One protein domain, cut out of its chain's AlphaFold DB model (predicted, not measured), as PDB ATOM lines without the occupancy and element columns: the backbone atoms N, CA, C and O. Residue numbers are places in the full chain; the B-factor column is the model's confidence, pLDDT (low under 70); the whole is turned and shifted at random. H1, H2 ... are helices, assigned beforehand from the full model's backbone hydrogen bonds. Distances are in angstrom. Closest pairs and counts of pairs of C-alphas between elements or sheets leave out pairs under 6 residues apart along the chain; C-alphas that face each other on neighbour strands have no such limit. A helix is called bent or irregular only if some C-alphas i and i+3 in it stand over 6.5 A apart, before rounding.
ATOM      1  N   SER A 231     128.946 149.806 157.823       60.78
ATOM      2  CA  SER A 231     129.915 148.727 157.831       60.78
ATOM      3  C   SER A 231     131.335 149.347 157.893       60.78
ATOM      4  O   SER A 231     132.063 149.238 158.870       60.78
ATOM      5  N   THR A 232     131.652 150.274 157.003       65.62
ATOM      6  CA  THR A 232     133.020 150.800 156.879       65.62
ATOM      7  C   THR A 232     133.527 151.754 157.985       65.62
ATOM      8  O   THR A 232     134.730 151.753 158.247       65.62
ATOM      9  N   ASN A 233     132.699 152.560 158.674       83.56
ATOM     10  CA  ASN A 233     133.183 153.541 159.674       83.56
ATOM     11  C   ASN A 233     133.228 152.996 161.112       83.56
ATOM     12  O   ASN A 233     132.567 153.487 162.034       83.56
ATOM     13  N   VAL A 234     134.082 151.991 161.303       90.38
ATOM     14  CA  VAL A 234     134.379 151.360 162.600       90.38
ATOM     15  C   VAL A 234     134.809 152.374 163.665       90.38
ATOM     16  O   VAL A 234     134.405 152.263 164.822       90.38
ATOM     17  N   GLY A 235     135.592 153.391 163.290       91.06
ATOM     18  CA  GLY A 235     136.082 154.407 164.225       91.06
ATOM     19  C   GLY A 235     134.947 155.180 164.896       91.06
ATOM     20  O   GLY A 235     134.891 155.265 166.120       91.06
ATOM     21  N   LEU A 236     134.003 155.683 164.101       89.50
ATOM     22  CA  LEU A 236     132.876 156.461 164.607       89.50
ATOM     23  C   LEU A 236     131.932 155.633 165.481       89.50
ATOM     24  O   LEU A 236     131.472 156.101 166.523       89.50
ATOM     25  N   TYR A 237     131.680 154.385 165.090       92.81
ATOM     26  CA  TYR A 237     130.857 153.478 165.879       92.81
ATOM     27  C   TYR A 237     131.507 153.130 167.229       92.81
ATOM     28  O   TYR A 237     130.840 153.142 168.265       92.81
ATOM     29  N   ASN A 238     132.830 152.926 167.252       94.56
ATOM     30  CA  ASN A 238     133.584 152.749 168.494       94.56
ATOM     31  C   ASN A 238     133.495 153.976 169.414       94.56
ATOM     32  O   ASN A 238     133.374 153.813 170.628       94.56
ATOM     33  N   GLU A 239     133.502 155.196 168.872       93.44
ATOM     34  CA  GLU A 239     133.284 156.406 169.676       93.44
ATOM     35  C   GLU A 239     131.861 156.469 170.253       93.44
ATOM     36  O   GLU A 239     131.684 156.821 171.421       93.44
ATOM     37  N   MET A 240     130.843 156.031 169.506       93.44
ATOM     38  CA  MET A 240     129.471 155.934 170.026       93.44
ATOM     39  C   MET A 240     129.313 154.879 171.126       93.44
ATOM     40  O   MET A 240     128.563 155.103 172.078       93.44
ATOM     41  N   LEU A 241     130.035 153.757 171.039       95.94
ATOM     42  CA  LEU A 241     130.087 152.749 172.103       95.94
ATOM     43  C   LEU A 241     130.765 153.277 173.377       95.94
ATOM     44  O   LEU A 241     130.440 152.823 174.470       95.94
ATOM     45  N   LYS A 242     131.676 154.249 173.264       96.12
ATOM     46  CA  LYS A 242     132.332 154.898 174.415       96.12
ATOM     47  C   LYS A 242     131.506 156.047 175.002       96.12
ATOM     48  O   LYS A 242     131.664 156.382 176.175       96.12
ATOM     49  N   ASN A 243     130.628 156.658 174.210       94.00
ATOM     50  CA  ASN A 243     129.868 157.838 174.603       94.00
ATOM     51  C   ASN A 243     128.555 157.460 175.320       94.00
ATOM     52  O   ASN A 243     127.665 156.836 174.747       94.00
ATOM     53  N   LYS A 244     128.415 157.855 176.593       92.44
ATOM     54  CA  LYS A 244     127.300 157.458 177.480       92.44
ATOM     55  C   LYS A 244     125.897 157.713 176.879       92.44
ATOM     56  O   LYS A 244     125.081 156.796 176.936       92.44
ATOM     57  N   PRO A 245     125.595 158.898 176.310       92.00
ATOM     58  CA  PRO A 245     124.343 159.169 175.600       92.00
ATOM     59  C   PRO A 245     123.959 158.200 174.465       92.00
ATOM     60  O   PRO A 245     122.772 157.951 174.270       92.00
ATOM     61  N   THR A 246     124.929 157.660 173.722       94.25
ATOM     62  CA  THR A 246     124.695 156.777 172.558       94.25
ATOM     63  C   THR A 246     124.888 155.299 172.872       94.25
ATOM     64  O   THR A 246     124.362 154.444 172.167       94.25
ATOM     65  N   MET A 247     125.629 154.988 173.935       95.94
ATOM     66  CA  MET A 247     126.117 153.650 174.264       95.94
ATOM     67  C   MET A 247     125.027 152.574 174.243       95.94
ATOM     68  O   MET A 247     125.221 151.530 173.633       95.94
ATOM     69  N   ALA A 248     123.875 152.826 174.871       96.31
ATOM     70  CA  ALA A 248     122.783 151.853 174.943       96.31
ATOM     71  C   ALA A 248     122.244 151.479 173.550       96.31
ATOM     72  O   ALA A 248     122.148 150.302 173.205       96.31
ATOM     73  N   ASN A 249     121.956 152.486 172.727       95.06
ATOM     74  CA  ASN A 249     121.458 152.308 171.366       95.06
ATOM     75  C   ASN A 249     122.515 151.670 170.457       95.06
ATOM     76  O   ASN A 249     122.198 150.737 169.721       95.06
ATOM     77  N   ALA A 250     123.774 152.103 170.578       95.50
ATOM     78  CA  ALA A 250     124.889 151.506 169.856       95.50
ATOM     79  C   ALA A 250     125.029 150.014 170.199       95.50
ATOM     80  O   ALA A 250     125.030 149.187 169.295       95.50
ATOM     81  N   ILE A 251     125.037 149.632 171.483       97.44
ATOM     82  CA  ILE A 251     125.084 148.218 171.901       97.44
ATOM     83  C   ILE A 251     123.961 147.409 171.240       97.44
ATOM     84  O   ILE A 251     124.217 146.319 170.725       97.44
ATOM     85  N   LEU A 252     122.730 147.926 171.221       96.12
ATOM     86  CA  LEU A 252     121.582 147.220 170.645       96.12
ATOM     87  C   LEU A 252     121.647 147.082 169.114       96.12
ATOM     88  O   LEU A 252     121.113 146.102 168.586       96.12
ATOM     89  N   ASP A 253     122.311 148.009 168.420       93.81
ATOM     90  CA  ASP A 253     122.557 147.966 166.969       93.81
ATOM     91  C   ASP A 253     123.752 147.067 166.580       93.81
ATOM     92  O   ASP A 253     123.843 146.596 165.442       93.81
ATOM     93  N   SER A 254     124.632 146.741 167.535       95.00
ATOM     94  CA  SER A 254     125.865 145.972 167.286       95.00
ATOM     95  C   SER A 254     125.700 144.651 166.537       95.00
ATOM     96  O   SER A 254     126.577 144.361 165.725       95.00
ATOM     97  N   PRO A 255     124.612 143.860 166.683       94.06
ATOM     98  CA  PRO A 255     124.459 142.638 165.899       94.06
ATOM     99  C   PRO A 255     124.477 142.894 164.387       94.06
ATOM    100  O   PRO A 255     125.141 142.175 163.649       94.06
ATOM    101  N   ARG A 256     123.801 143.954 163.927       90.81
ATOM    102  CA  ARG A 256     123.776 144.317 162.503       90.81
ATOM    103  C   ARG A 256     125.122 144.872 162.049       90.81
ATOM    104  O   ARG A 256     125.571 144.565 160.953       90.81
ATOM    105  N   PHE A 257     125.772 145.660 162.903       92.12
ATOM    106  CA  PHE A 257     127.098 146.208 162.624       92.12
ATOM    107  C   PHE A 257     128.158 145.105 162.463       92.12
ATOM    108  O   PHE A 257     128.965 145.139 161.537       92.12
ATOM    109  N   VAL A 258     128.137 144.105 163.348       92.94
ATOM    110  CA  VAL A 258     129.082 142.979 163.354       92.94
ATOM    111  C   VAL A 258     128.930 142.103 162.116       92.94
ATOM    112  O   VAL A 258     129.942 141.696 161.558       92.94
ATOM    113  N   GLN A 259     127.708 141.882 161.623       90.25
ATOM    114  CA  GLN A 259     127.483 141.122 160.383       90.25
ATOM    115  C   GLN A 259     128.226 141.688 159.172       90.25
ATOM    116  O   GLN A 259     128.505 140.946 158.235       90.25
ATOM    117  N   ALA A 260     128.527 142.986 159.170       87.69
ATOM    118  CA  ALA A 260     129.197 143.623 158.049       87.69
ATOM    119  C   ALA A 260     130.716 143.791 158.238       87.69
ATOM    120  O   ALA A 260     131.408 144.040 157.256       87.69
ATOM    121  N   ASN A 261     131.232 143.666 159.469       90.12
ATOM    122  CA  ASN A 261     132.608 144.058 159.823       90.12
ATOM    123  C   ASN A 261     133.403 143.049 160.644       90.12
ATOM    124  O   ASN A 261     134.594 143.264 160.876       90.12
ATOM    125  N   GLY A 262     132.743 142.017 161.155       92.31
ATOM    126  CA  GLY A 262     133.279 141.195 162.229       92.31
ATOM    127  C   GLY A 262     133.212 141.889 163.593       92.31
ATOM    128  O   GLY A 262     133.144 143.115 163.741       92.31
ATOM    129  N   PHE A 263     133.211 141.071 164.634       95.69
ATOM    130  CA  PHE A 263     133.179 141.472 166.029       95.69
ATOM    131  C   PHE A 263     134.507 142.082 166.486       95.69
ATOM    132  O   PHE A 263     134.515 143.013 167.297       95.69
ATOM    133  N   CYS A 264     135.635 141.614 165.947       94.25
ATOM    134  CA  CYS A 264     136.967 142.098 166.306       94.25
ATOM    135  C   CYS A 264     137.128 143.603 166.060       94.25
ATOM    136  O   CYS A 264     137.820 144.267 166.831       94.25
ATOM    137  N   ALA A 265     136.429 144.157 165.063       93.12
ATOM    138  CA  ALA A 265     136.418 145.588 164.757       93.12
ATOM    139  C   ALA A 265     135.944 146.465 165.936       93.12
ATOM    140  O   ALA A 265     136.369 147.615 166.075       93.12
ATOM    141  N   ILE A 266     135.078 145.922 166.799       95.19
ATOM    142  CA  ILE A 266     134.452 146.658 167.908       95.19
ATOM    143  C   ILE A 266     134.725 146.042 169.284       95.19
ATOM    144  O   ILE A 266     134.253 146.579 170.287       95.19
ATOM    145  N   LYS A 267     135.473 144.931 169.358       96.62
ATOM    146  CA  LYS A 267     135.639 144.101 170.565       96.62
ATOM    147  C   LYS A 267     135.945 144.931 171.808       96.62
ATOM    148  O   LYS A 267     135.260 144.794 172.819       96.62
ATOM    149  N   GLU A 268     136.957 145.795 171.750       97.56
ATOM    150  CA  GLU A 268     137.399 146.579 172.910       97.56
ATOM    151  C   GLU A 268     136.324 147.570 173.382       97.56
ATOM    152  O   GLU A 268     135.944 147.566 174.555       97.56
ATOM    153  N   ALA A 269     135.793 148.386 172.467       97.56
ATOM    154  CA  ALA A 269     134.775 149.379 172.800       97.56
ATOM    155  C   ALA A 269     133.487 148.709 173.294       97.56
ATOM    156  O   ALA A 269     132.934 149.120 174.314       97.56
ATOM    157  N   PHE A 270     133.058 147.633 172.631       98.00
ATOM    158  CA  PHE A 270     131.888 146.851 173.020       98.00
ATOM    159  C   PHE A 270     132.061 146.227 174.408       98.00
ATOM    160  O   PHE A 270     131.162 146.328 175.238       98.00
ATOM    161  N   THR A 271     133.232 145.650 174.703       98.19
ATOM    162  CA  THR A 271     133.538 145.061 176.019       98.19
ATOM    163  C   THR A 271     133.377 146.079 177.144       98.19
ATOM    164  O   THR A 271     132.766 145.783 178.170       98.19
ATOM    165  N   ASN A 272     133.898 147.291 176.951       97.88
ATOM    166  CA  ASN A 272     133.764 148.359 177.937       97.88
ATOM    167  C   ASN A 272     132.309 148.840 178.050       97.88
ATOM    168  O   ASN A 272     131.814 149.075 179.153       97.88
ATOM    169  N   ALA A 273     131.607 148.931 176.919       98.06
ATOM    170  CA  ALA A 273     130.222 149.375 176.854       98.06
ATOM    171  C   ALA A 273     129.266 148.423 177.599       98.06
ATOM    172  O   ALA A 273     128.451 148.882 178.398       98.06
ATOM    173  N   ILE A 274     129.396 147.100 177.426       98.12
ATOM    174  CA  ILE A 274     128.510 146.128 178.095       98.12
ATOM    175  C   ILE A 274     128.696 146.082 179.615       98.12
ATOM    176  O   ILE A 274     127.764 145.728 180.329       98.12
ATOM    177  N   VAL A 275     129.870 146.457 180.130       97.75
ATOM    178  CA  VAL A 275     130.091 146.583 181.581       97.75
ATOM    179  C   VAL A 275     129.321 147.781 182.140       97.75
ATOM    180  O   VAL A 275     128.782 147.708 183.243       97.75
ATOM    181  N   MET A 276     129.239 148.868 181.371       97.50
ATOM    182  CA  MET A 276     128.527 150.089 181.756       97.50
ATOM    183  C   MET A 276     127.009 149.981 181.546       97.50
ATOM    184  O   MET A 276     126.248 150.580 182.304       97.50
ATOM    185  N   MET A 277     126.575 149.207 180.547       97.50
ATOM    186  CA  MET A 277     125.171 148.982 180.176       97.50
ATOM    187  C   MET A 277     124.872 147.471 180.089       97.50
ATOM    188  O   MET A 277     124.699 146.920 178.997       97.50
ATOM    189  N   PRO A 278     124.839 146.754 181.229       97.38
ATOM    190  CA  PRO A 278     124.763 145.293 181.232       97.38
ATOM    191  C   PRO A 278     123.417 144.739 180.750       97.38
ATOM    192  O   PRO A 278     123.379 143.636 180.210       97.38
ATOM    193  N   ASN A 279     122.312 145.479 180.886       97.50
ATOM    194  CA  ASN A 279     121.004 145.029 180.394       97.50
ATOM    195  C   ASN A 279     120.975 144.944 178.862       97.50
ATOM    196  O   ASN A 279     120.587 143.923 178.292       97.50
ATOM    197  N   GLU A 280     121.407 146.011 178.201       97.88
ATOM    198  CA  GLU A 280     121.549 146.104 176.751       97.88
ATOM    199  C   GLU A 280     122.641 145.146 176.271       97.88
ATOM    200  O   GLU A 280     122.453 144.441 175.279       97.88
ATOM    201  N   GLY A 281     123.742 145.048 177.024       98.06
ATOM    202  CA  GLY A 281     124.848 144.138 176.747       98.06
ATOM    203  C   GLY A 281     124.415 142.676 176.677       98.06
ATOM    204  O   GLY A 281     124.769 141.986 175.726       98.06
ATOM    205  N   VAL A 282     123.583 142.205 177.612       98.19
ATOM    206  CA  VAL A 282     123.030 140.838 177.568       98.19
ATOM    207  C   VAL A 282     122.185 140.618 176.315       98.19
ATOM    208  O   VAL A 282     122.329 139.591 175.651       98.19
ATOM    209  N   GLN A 283     121.320 141.573 175.961       98.00
ATOM    210  CA  GLN A 283     120.492 141.465 174.757       98.00
ATOM    211  C   GLN A 283     121.347 141.397 173.488       98.00
ATOM    212  O   GLN A 283     121.078 140.578 172.607       98.00
ATOM    213  N   ALA A 284     122.384 142.233 173.407       97.75
ATOM    214  CA  ALA A 284     123.315 142.249 172.290       97.75
ATOM    215  C   ALA A 284     124.137 140.957 172.214       97.75
ATOM    216  O   ALA A 284     124.181 140.350 171.152       97.75
ATOM    217  N   LEU A 285     124.707 140.477 173.325       98.12
ATOM    218  CA  LEU A 285     125.490 139.235 173.374       98.12
ATOM    219  C   LEU A 285     124.691 138.016 172.903       98.12
ATOM    220  O   LEU A 285     125.212 137.208 172.139       98.12
ATOM    221  N   ILE A 286     123.424 137.887 173.315       97.69
ATOM    222  CA  ILE A 286     122.556 136.787 172.863       97.69
ATOM    223  C   ILE A 286     122.339 136.871 171.348       97.69
ATOM    224  O   ILE A 286     122.504 135.873 170.650       97.69
ATOM    225  N   LYS A 287     122.015 138.057 170.817       97.50
ATOM    226  CA  LYS A 287     121.831 138.247 169.369       97.50
ATOM    227  C   LYS A 287     123.125 137.994 168.589       97.50
ATOM    228  O   LYS A 287     123.086 137.318 167.569       97.50
ATOM    229  N   LEU A 288     124.256 138.487 169.092       97.50
ATOM    230  CA  LEU A 288     125.581 138.281 168.508       97.50
ATOM    231  C   LEU A 288     125.958 136.801 168.488       97.50
ATOM    232  O   LEU A 288     126.432 136.317 167.468       97.50
ATOM    233  N   SER A 289     125.683 136.054 169.563       97.06
ATOM    234  CA  SER A 289     126.016 134.625 169.620       97.06
ATOM    235  C   SER A 289     125.368 133.812 168.497       97.06
ATOM    236  O   SER A 289     125.967 132.846 168.041       97.06
ATOM    237  N   ALA A 290     124.201 134.241 168.004       96.00
ATOM    238  CA  ALA A 290     123.474 133.576 166.928       96.00
ATOM    239  C   ALA A 290     124.027 133.841 165.518       96.00
ATOM    240  O   ALA A 290     123.711 133.085 164.603       96.00
ATOM    241  N   ILE A 291     124.799 134.914 165.327       94.88
ATOM    242  CA  ILE A 291     125.215 135.399 163.998       94.88
ATOM    243  C   ILE A 291     126.731 135.533 163.838       94.88
ATOM    244  O   ILE A 291     127.190 135.779 162.729       94.88
ATOM    245  N   ILE A 292     127.493 135.425 164.927       94.94
ATOM    246  CA  ILE A 292     128.945 135.596 164.908       94.94
ATOM    247  C   ILE A 292     129.641 134.442 164.177       94.94
ATOM    248  O   ILE A 292     129.238 133.278 164.294       94.94
ATOM    249  N   GLU A 293     130.717 134.776 163.469       93.25
ATOM    250  CA  GLU A 293     131.590 133.808 162.813       93.25
ATOM    251  C   GLU A 293     132.305 132.905 163.835       93.25
ATOM    252  O   GLU A 293     132.433 133.216 165.026       93.25
ATOM    253  N   GLU A 294     132.706 131.713 163.393       92.19
ATOM    254  CA  GLU A 294     133.234 130.674 164.283       92.19
ATOM    255  C   GLU A 294     134.584 131.043 164.914       92.19
ATOM    256  O   GLU A 294     134.810 130.741 166.088       92.19
ATOM    257  N   ASP A 295     135.448 131.725 164.171       94.25
ATOM    258  CA  ASP A 295     136.766 132.197 164.602       94.25
ATOM    259  C   ASP A 295     136.690 133.360 165.610       94.25
ATOM    260  O   ASP A 295     137.518 133.457 166.519       94.25
ATOM    261  N   GLU A 296     135.652 134.194 165.536       95.75
ATOM    262  CA  GLU A 296     135.428 135.300 166.477       95.75
ATOM    263  C   GLU A 296     134.650 134.897 167.740       95.75
ATOM    264  O   GLU A 296     134.599 135.638 168.730       95.75
ATOM    265  N   ARG A 297     134.063 133.698 167.748       94.94
ATOM    266  CA  ARG A 297     133.208 133.208 168.835       94.94
ATOM    267  C   ARG A 297     133.920 133.173 170.193       94.94
ATOM    268  O   ARG A 297     133.318 133.509 171.215       94.94
ATOM    269  N   GLN A 298     135.208 132.826 170.211       95.19
ATOM    270  CA  GLN A 298     136.024 132.853 171.431       95.19
ATOM    271  C   GLN A 298     136.169 134.279 171.984       95.19
ATOM    272  O   GLN A 298     136.039 134.492 173.189       95.19
ATOM    273  N   SER A 299     136.352 135.273 171.108       96.56
ATOM    274  CA  SER A 299     136.407 136.680 171.513       96.56
ATOM    275  C   SER A 299     135.092 137.139 172.141       96.56
ATOM    276  O   SER A 299     135.118 137.835 173.152       96.56
ATOM    277  N   LEU A 300     133.946 136.726 171.591       97.62
ATOM    278  CA  LEU A 300     132.636 137.046 172.166       97.62
ATOM    279  C   LEU A 300     132.442 136.411 173.548       97.62
ATOM    280  O   LEU A 300     131.921 137.059 174.460       97.62
ATOM    281  N   PHE A 301     132.888 135.163 173.722       97.62
ATOM    282  CA  PHE A 301     132.879 134.505 175.027       97.62
ATOM    283  C   PHE A 301     133.723 135.277 176.049       97.62
ATOM    284  O   PHE A 301     133.214 135.609 177.119       97.62
ATOM    285  N   GLU A 302     134.957 135.653 175.705       96.75
ATOM    286  CA  GLU A 302     135.831 136.464 176.567       96.75
ATOM    287  C   GLU A 302     135.191 137.796 176.981       96.75
ATOM    288  O   GLU A 302     135.305 138.205 178.138       96.75
ATOM    289  N   CYS A 303     134.480 138.458 176.065       97.06
ATOM    290  CA  CYS A 303     133.729 139.673 176.374       97.06
ATOM    291  C   CYS A 303     132.616 139.401 177.390       97.06
ATOM    292  O   CYS A 303     132.473 140.145 178.361       97.06
ATOM    293  N   SER A 304     131.863 138.312 177.214       97.19
ATOM    294  CA  SER A 304     130.769 137.943 178.120       97.19
ATOM    295  C   SER A 304     131.238 137.704 179.563       97.19
ATOM    296  O   SER A 304     130.515 138.024 180.508       97.19
ATOM    297  N   LEU A 305     132.487 137.253 179.755       97.25
ATOM    298  CA  LEU A 305     133.075 137.061 181.085       97.25
ATOM    299  C   LEU A 305     133.156 138.363 181.893       97.25
ATOM    300  O   LEU A 305     133.135 138.322 183.119       97.25
ATOM    301  N   LYS A 306     133.203 139.533 181.243       97.56
ATOM    302  CA  LYS A 306     133.222 140.827 181.951       97.56
ATOM    303  C   LYS A 306     131.921 141.138 182.680       97.56
ATOM    304  O   LYS A 306     131.926 141.957 183.596       97.56
ATOM    305  N   ILE A 307     130.832 140.473 182.306       96.81
ATOM    306  CA  ILE A 307     129.524 140.612 182.943       96.81
ATOM    307  C   ILE A 307     129.041 139.292 183.560       96.81
ATOM    308  O   ILE A 307     127.856 139.153 183.851       96.81
ATOM    309  N   SER A 308     129.936 138.331 183.821       94.00
ATOM    310  CA  SER A 308     129.575 137.031 184.415       94.00
ATOM    311  C   SER A 308     128.925 137.151 185.795       94.00
ATOM    312  O   SER A 308     128.129 136.310 186.186       94.00
ATOM    313  N   ASN A 309     129.218 138.217 186.539       91.12
ATOM    314  CA  ASN A 309     128.615 138.455 187.855       91.12
ATOM    315  C   ASN A 309     127.247 139.151 187.765       91.12
ATOM    316  O   ASN A 309     126.575 139.348 188.779       91.12
ATOM    317  N   PHE A 310     126.820 139.545 186.563       95.56
ATOM    318  CA  PHE A 310     125.544 140.206 186.355       95.56
ATOM    319  C   PHE A 310     124.398 139.187 186.314       95.56
ATOM    320  O   PHE A 310     124.345 138.304 185.457       95.56
ATOM    321  N   VAL A 311     123.423 139.354 187.212       95.69
ATOM    322  CA  VAL A 311     122.247 138.473 187.357       95.69
ATOM    323  C   VAL A 311     121.500 138.274 186.035       95.69
ATOM    324  O   VAL A 311     121.097 137.152 185.716       95.69
ATOM    325  N   GLY A 312     121.328 139.341 185.246       96.44
ATOM    326  CA  GLY A 312     120.631 139.267 183.961       96.44
ATOM    327  C   GLY A 312     121.362 138.399 182.934       96.44
ATOM    328  O   GLY A 312     120.708 137.669 182.187       96.44
ATOM    329  N   PHE A 313     122.700 138.416 182.938       97.81
ATOM    330  CA  PHE A 313     123.507 137.549 182.080       97.81
ATOM    331  C   PHE A 313     123.390 136.097 182.532       97.81
ATOM    332  O   PHE A 313     123.015 135.245 181.732       97.81
ATOM    333  N   MET A 314     123.585 135.826 183.826       97.44
ATOM    334  CA  MET A 314     123.524 134.461 184.359       97.44
ATOM    335  C   MET A 314     122.153 133.813 184.178       97.44
ATOM    336  O   MET A 314     122.069 132.635 183.852       97.44
ATOM    337  N   THR A 315     121.073 134.588 184.278       97.75
ATOM    338  CA  THR A 315     119.710 134.106 183.994       97.75
ATOM    339  C   THR A 315     119.532 133.668 182.532       97.75
ATOM    340  O   THR A 315     118.696 132.814 182.233       97.75
ATOM    341  N   ASN A 316     120.315 134.233 181.608       97.81
ATOM    342  CA  ASN A 316     120.257 133.942 180.177       97.81
ATOM    343  C   ASN A 316     121.511 133.212 179.655       97.81
ATOM    344  O   ASN A 316     121.689 133.129 178.438       97.81
ATOM    345  N   LEU A 317     122.348 132.654 180.538       98.25
ATOM    346  CA  LEU A 317     123.616 132.021 180.167       98.25
ATOM    347  C   LEU A 317     123.417 130.916 179.128       98.25
ATOM    348  O   LEU A 317     124.103 130.894 178.109       98.25
ATOM    349  N   TYR A 318     122.447 130.026 179.343       98.12
ATOM    350  CA  TYR A 318     122.171 128.943 178.407       98.12
ATOM    351  C   TYR A 318     121.698 129.464 177.045       98.12
ATOM    352  O   TYR A 318     122.132 128.946 176.022       98.12
ATOM    353  N   LYS A 319     120.874 130.524 176.999       97.94
ATOM    354  CA  LYS A 319     120.435 131.137 175.728       97.94
ATOM    355  C   LYS A 319     121.610 131.694 174.929       97.94
ATOM    356  O   LYS A 319     121.641 131.540 173.716       97.94
ATOM    357  N   PHE A 320     122.573 132.314 175.605       97.94
ATOM    358  CA  PHE A 320     123.824 132.746 174.982       97.94
ATOM    359  C   PHE A 320     124.660 131.543 174.514       97.94
ATOM    360  O   PHE A 320     125.141 131.507 173.385       97.94
ATOM    361  N   ALA A 321     124.776 130.509 175.349       97.69
ATOM    362  CA  ALA A 321     125.572 129.322 175.052       97.69
ATOM    363  C   ALA A 321     124.987 128.427 173.949       97.69
ATOM    364  O   ALA A 321     125.728 127.626 173.377       97.69
ATOM    365  N   GLN A 322     123.690 128.527 173.626       96.00
ATOM    366  CA  GLN A 322     123.011 127.681 172.631       96.00
ATOM    367  C   GLN A 322     123.749 127.629 171.289       96.00
ATOM    368  O   GLN A 322     123.874 126.546 170.719       96.00
ATOM    369  N   TYR A 323     124.344 128.741 170.865       94.12
ATOM    370  CA  TYR A 323     125.024 128.871 169.575       94.12
ATOM    371  C   TYR A 323     126.518 128.502 169.591       94.12
ATOM    372  O   TYR A 323     127.188 128.555 168.563       94.12
ATOM    373  N   PHE A 324     127.058 128.092 170.742       96.12
ATOM    374  CA  PHE A 324     128.444 127.635 170.868       96.12
ATOM    375  C   PHE A 324     128.542 126.114 170.687       96.12
ATOM    376  O   PHE A 324     127.962 125.393 171.495       96.12
ATOM    377  N   PRO A 325     129.283 125.581 169.701       93.25
ATOM    378  CA  PRO A 325     129.378 124.133 169.493       93.25
ATOM    379  C   PRO A 325     129.913 123.399 170.726       93.25
ATOM    380  O   PRO A 325     129.331 122.416 171.177       93.25
ATOM    381  N   ASN A 326     130.982 123.931 171.322       94.75
ATOM    382  CA  ASN A 326     131.554 123.394 172.544       94.75
ATOM    383  C   ASN A 326     130.915 124.048 173.778       94.75
ATOM    384  O   ASN A 326     131.185 125.210 174.082       94.75
TER     385      ASN A 326
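Overview. This is residues 231 to 326 of the 474 residues of an uncharacterized protein of Tritrichomonas foetus (UniProt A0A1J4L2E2). The chain zigzags to and fro to build a compact slab of two facing rows of helices: the longest, the kinked H2, stands in one row with H4 and the short H6 and H7, while H1, H3 and H5 stand side by side in the other row. H2, H3, H4 and H5 make an up-and-down bundle, with H1 packed at one end of the slab and H6 and H7 at the other. The printed part has 96 residues with seven named helices, H1 to H7 in chain order, and no named strand; the class is all helix. It is compact, with a radius of gyration of the C-alphas of 12.1 A and spans of 33 by 26 by 17 A.

Along the chain. Find C-alpha 244 at (127.300, 157.458, 177.480); from there H2 runs 22.8 A to C-alpha 261 at (132.608, 144.058, 159.823). It has a kink of 67 degrees near residue 253 and is irregular, with C-alphas 245 and 248 7.5 A apart. Before it look for H1, residues 234 to 242, 12.5 A long. After it come H3, residues 267 to 276, 14.5 A; H4, residues 278 to 289, 15.8 A; and H5, residues 297 to 307, 16.4 A. The five-residue helices H6, residues 311 to 315, and H7, residues 317 to 321, follow; H7 ends at C-alpha 321, (125.572, 129.322, 175.052).

Arrangement. Start in the bundle of H2, H3, H4 and H5, up and down, each running against the one before it. H2 touches H4, the same way at a shallow tilt of 3 degrees; the closest C-alphas, of Pro 255 and Leu 288, are 5.2 A apart. With residues 246 to 251 alone H2 touches H1, closest at Leu 241 and Met 247, C-alphas 4.6 A apart, and the two form a helical hairpin. H3 touches H5, closest at the C-alphas of Thr 271 and Cys 303, 5.4 A. H3 touches H1, closest at the C-alphas of Asn 238 and Ala 269, 5.6 A. H3 and H4 touch only at the corner, Ile 274 to Gly 281, C-alphas 4.4 A apart. H4 is the hub, touching five helices, among them H7 at Ile 286 and Phe 320, closest C-alphas 4.7 A, with residues 285 to 289 of H4 alone, and H6 at Val 282 and Phe 313, closest C-alphas 5.6 A, with residues 278 to 282 of H4 alone. H1 and H5 are apart. Every O i to N i+4 pair is within hydrogen-bond range in H1, H4, H6 and H7, against 9 of 14 in H2, 5 of 6 in H3 and 5 of 7 in H5.

Size, cuts and confidence. The C-alphas farthest apart, of Pro 245 and Asn 326, are 36.6 A from each other. The printed part has no cut and no long link; the link from H4 to H5, 7 residues, is short and the others are tight. The mean pLDDT of the printed part is 94.7, with residues 231 to 232 under 70.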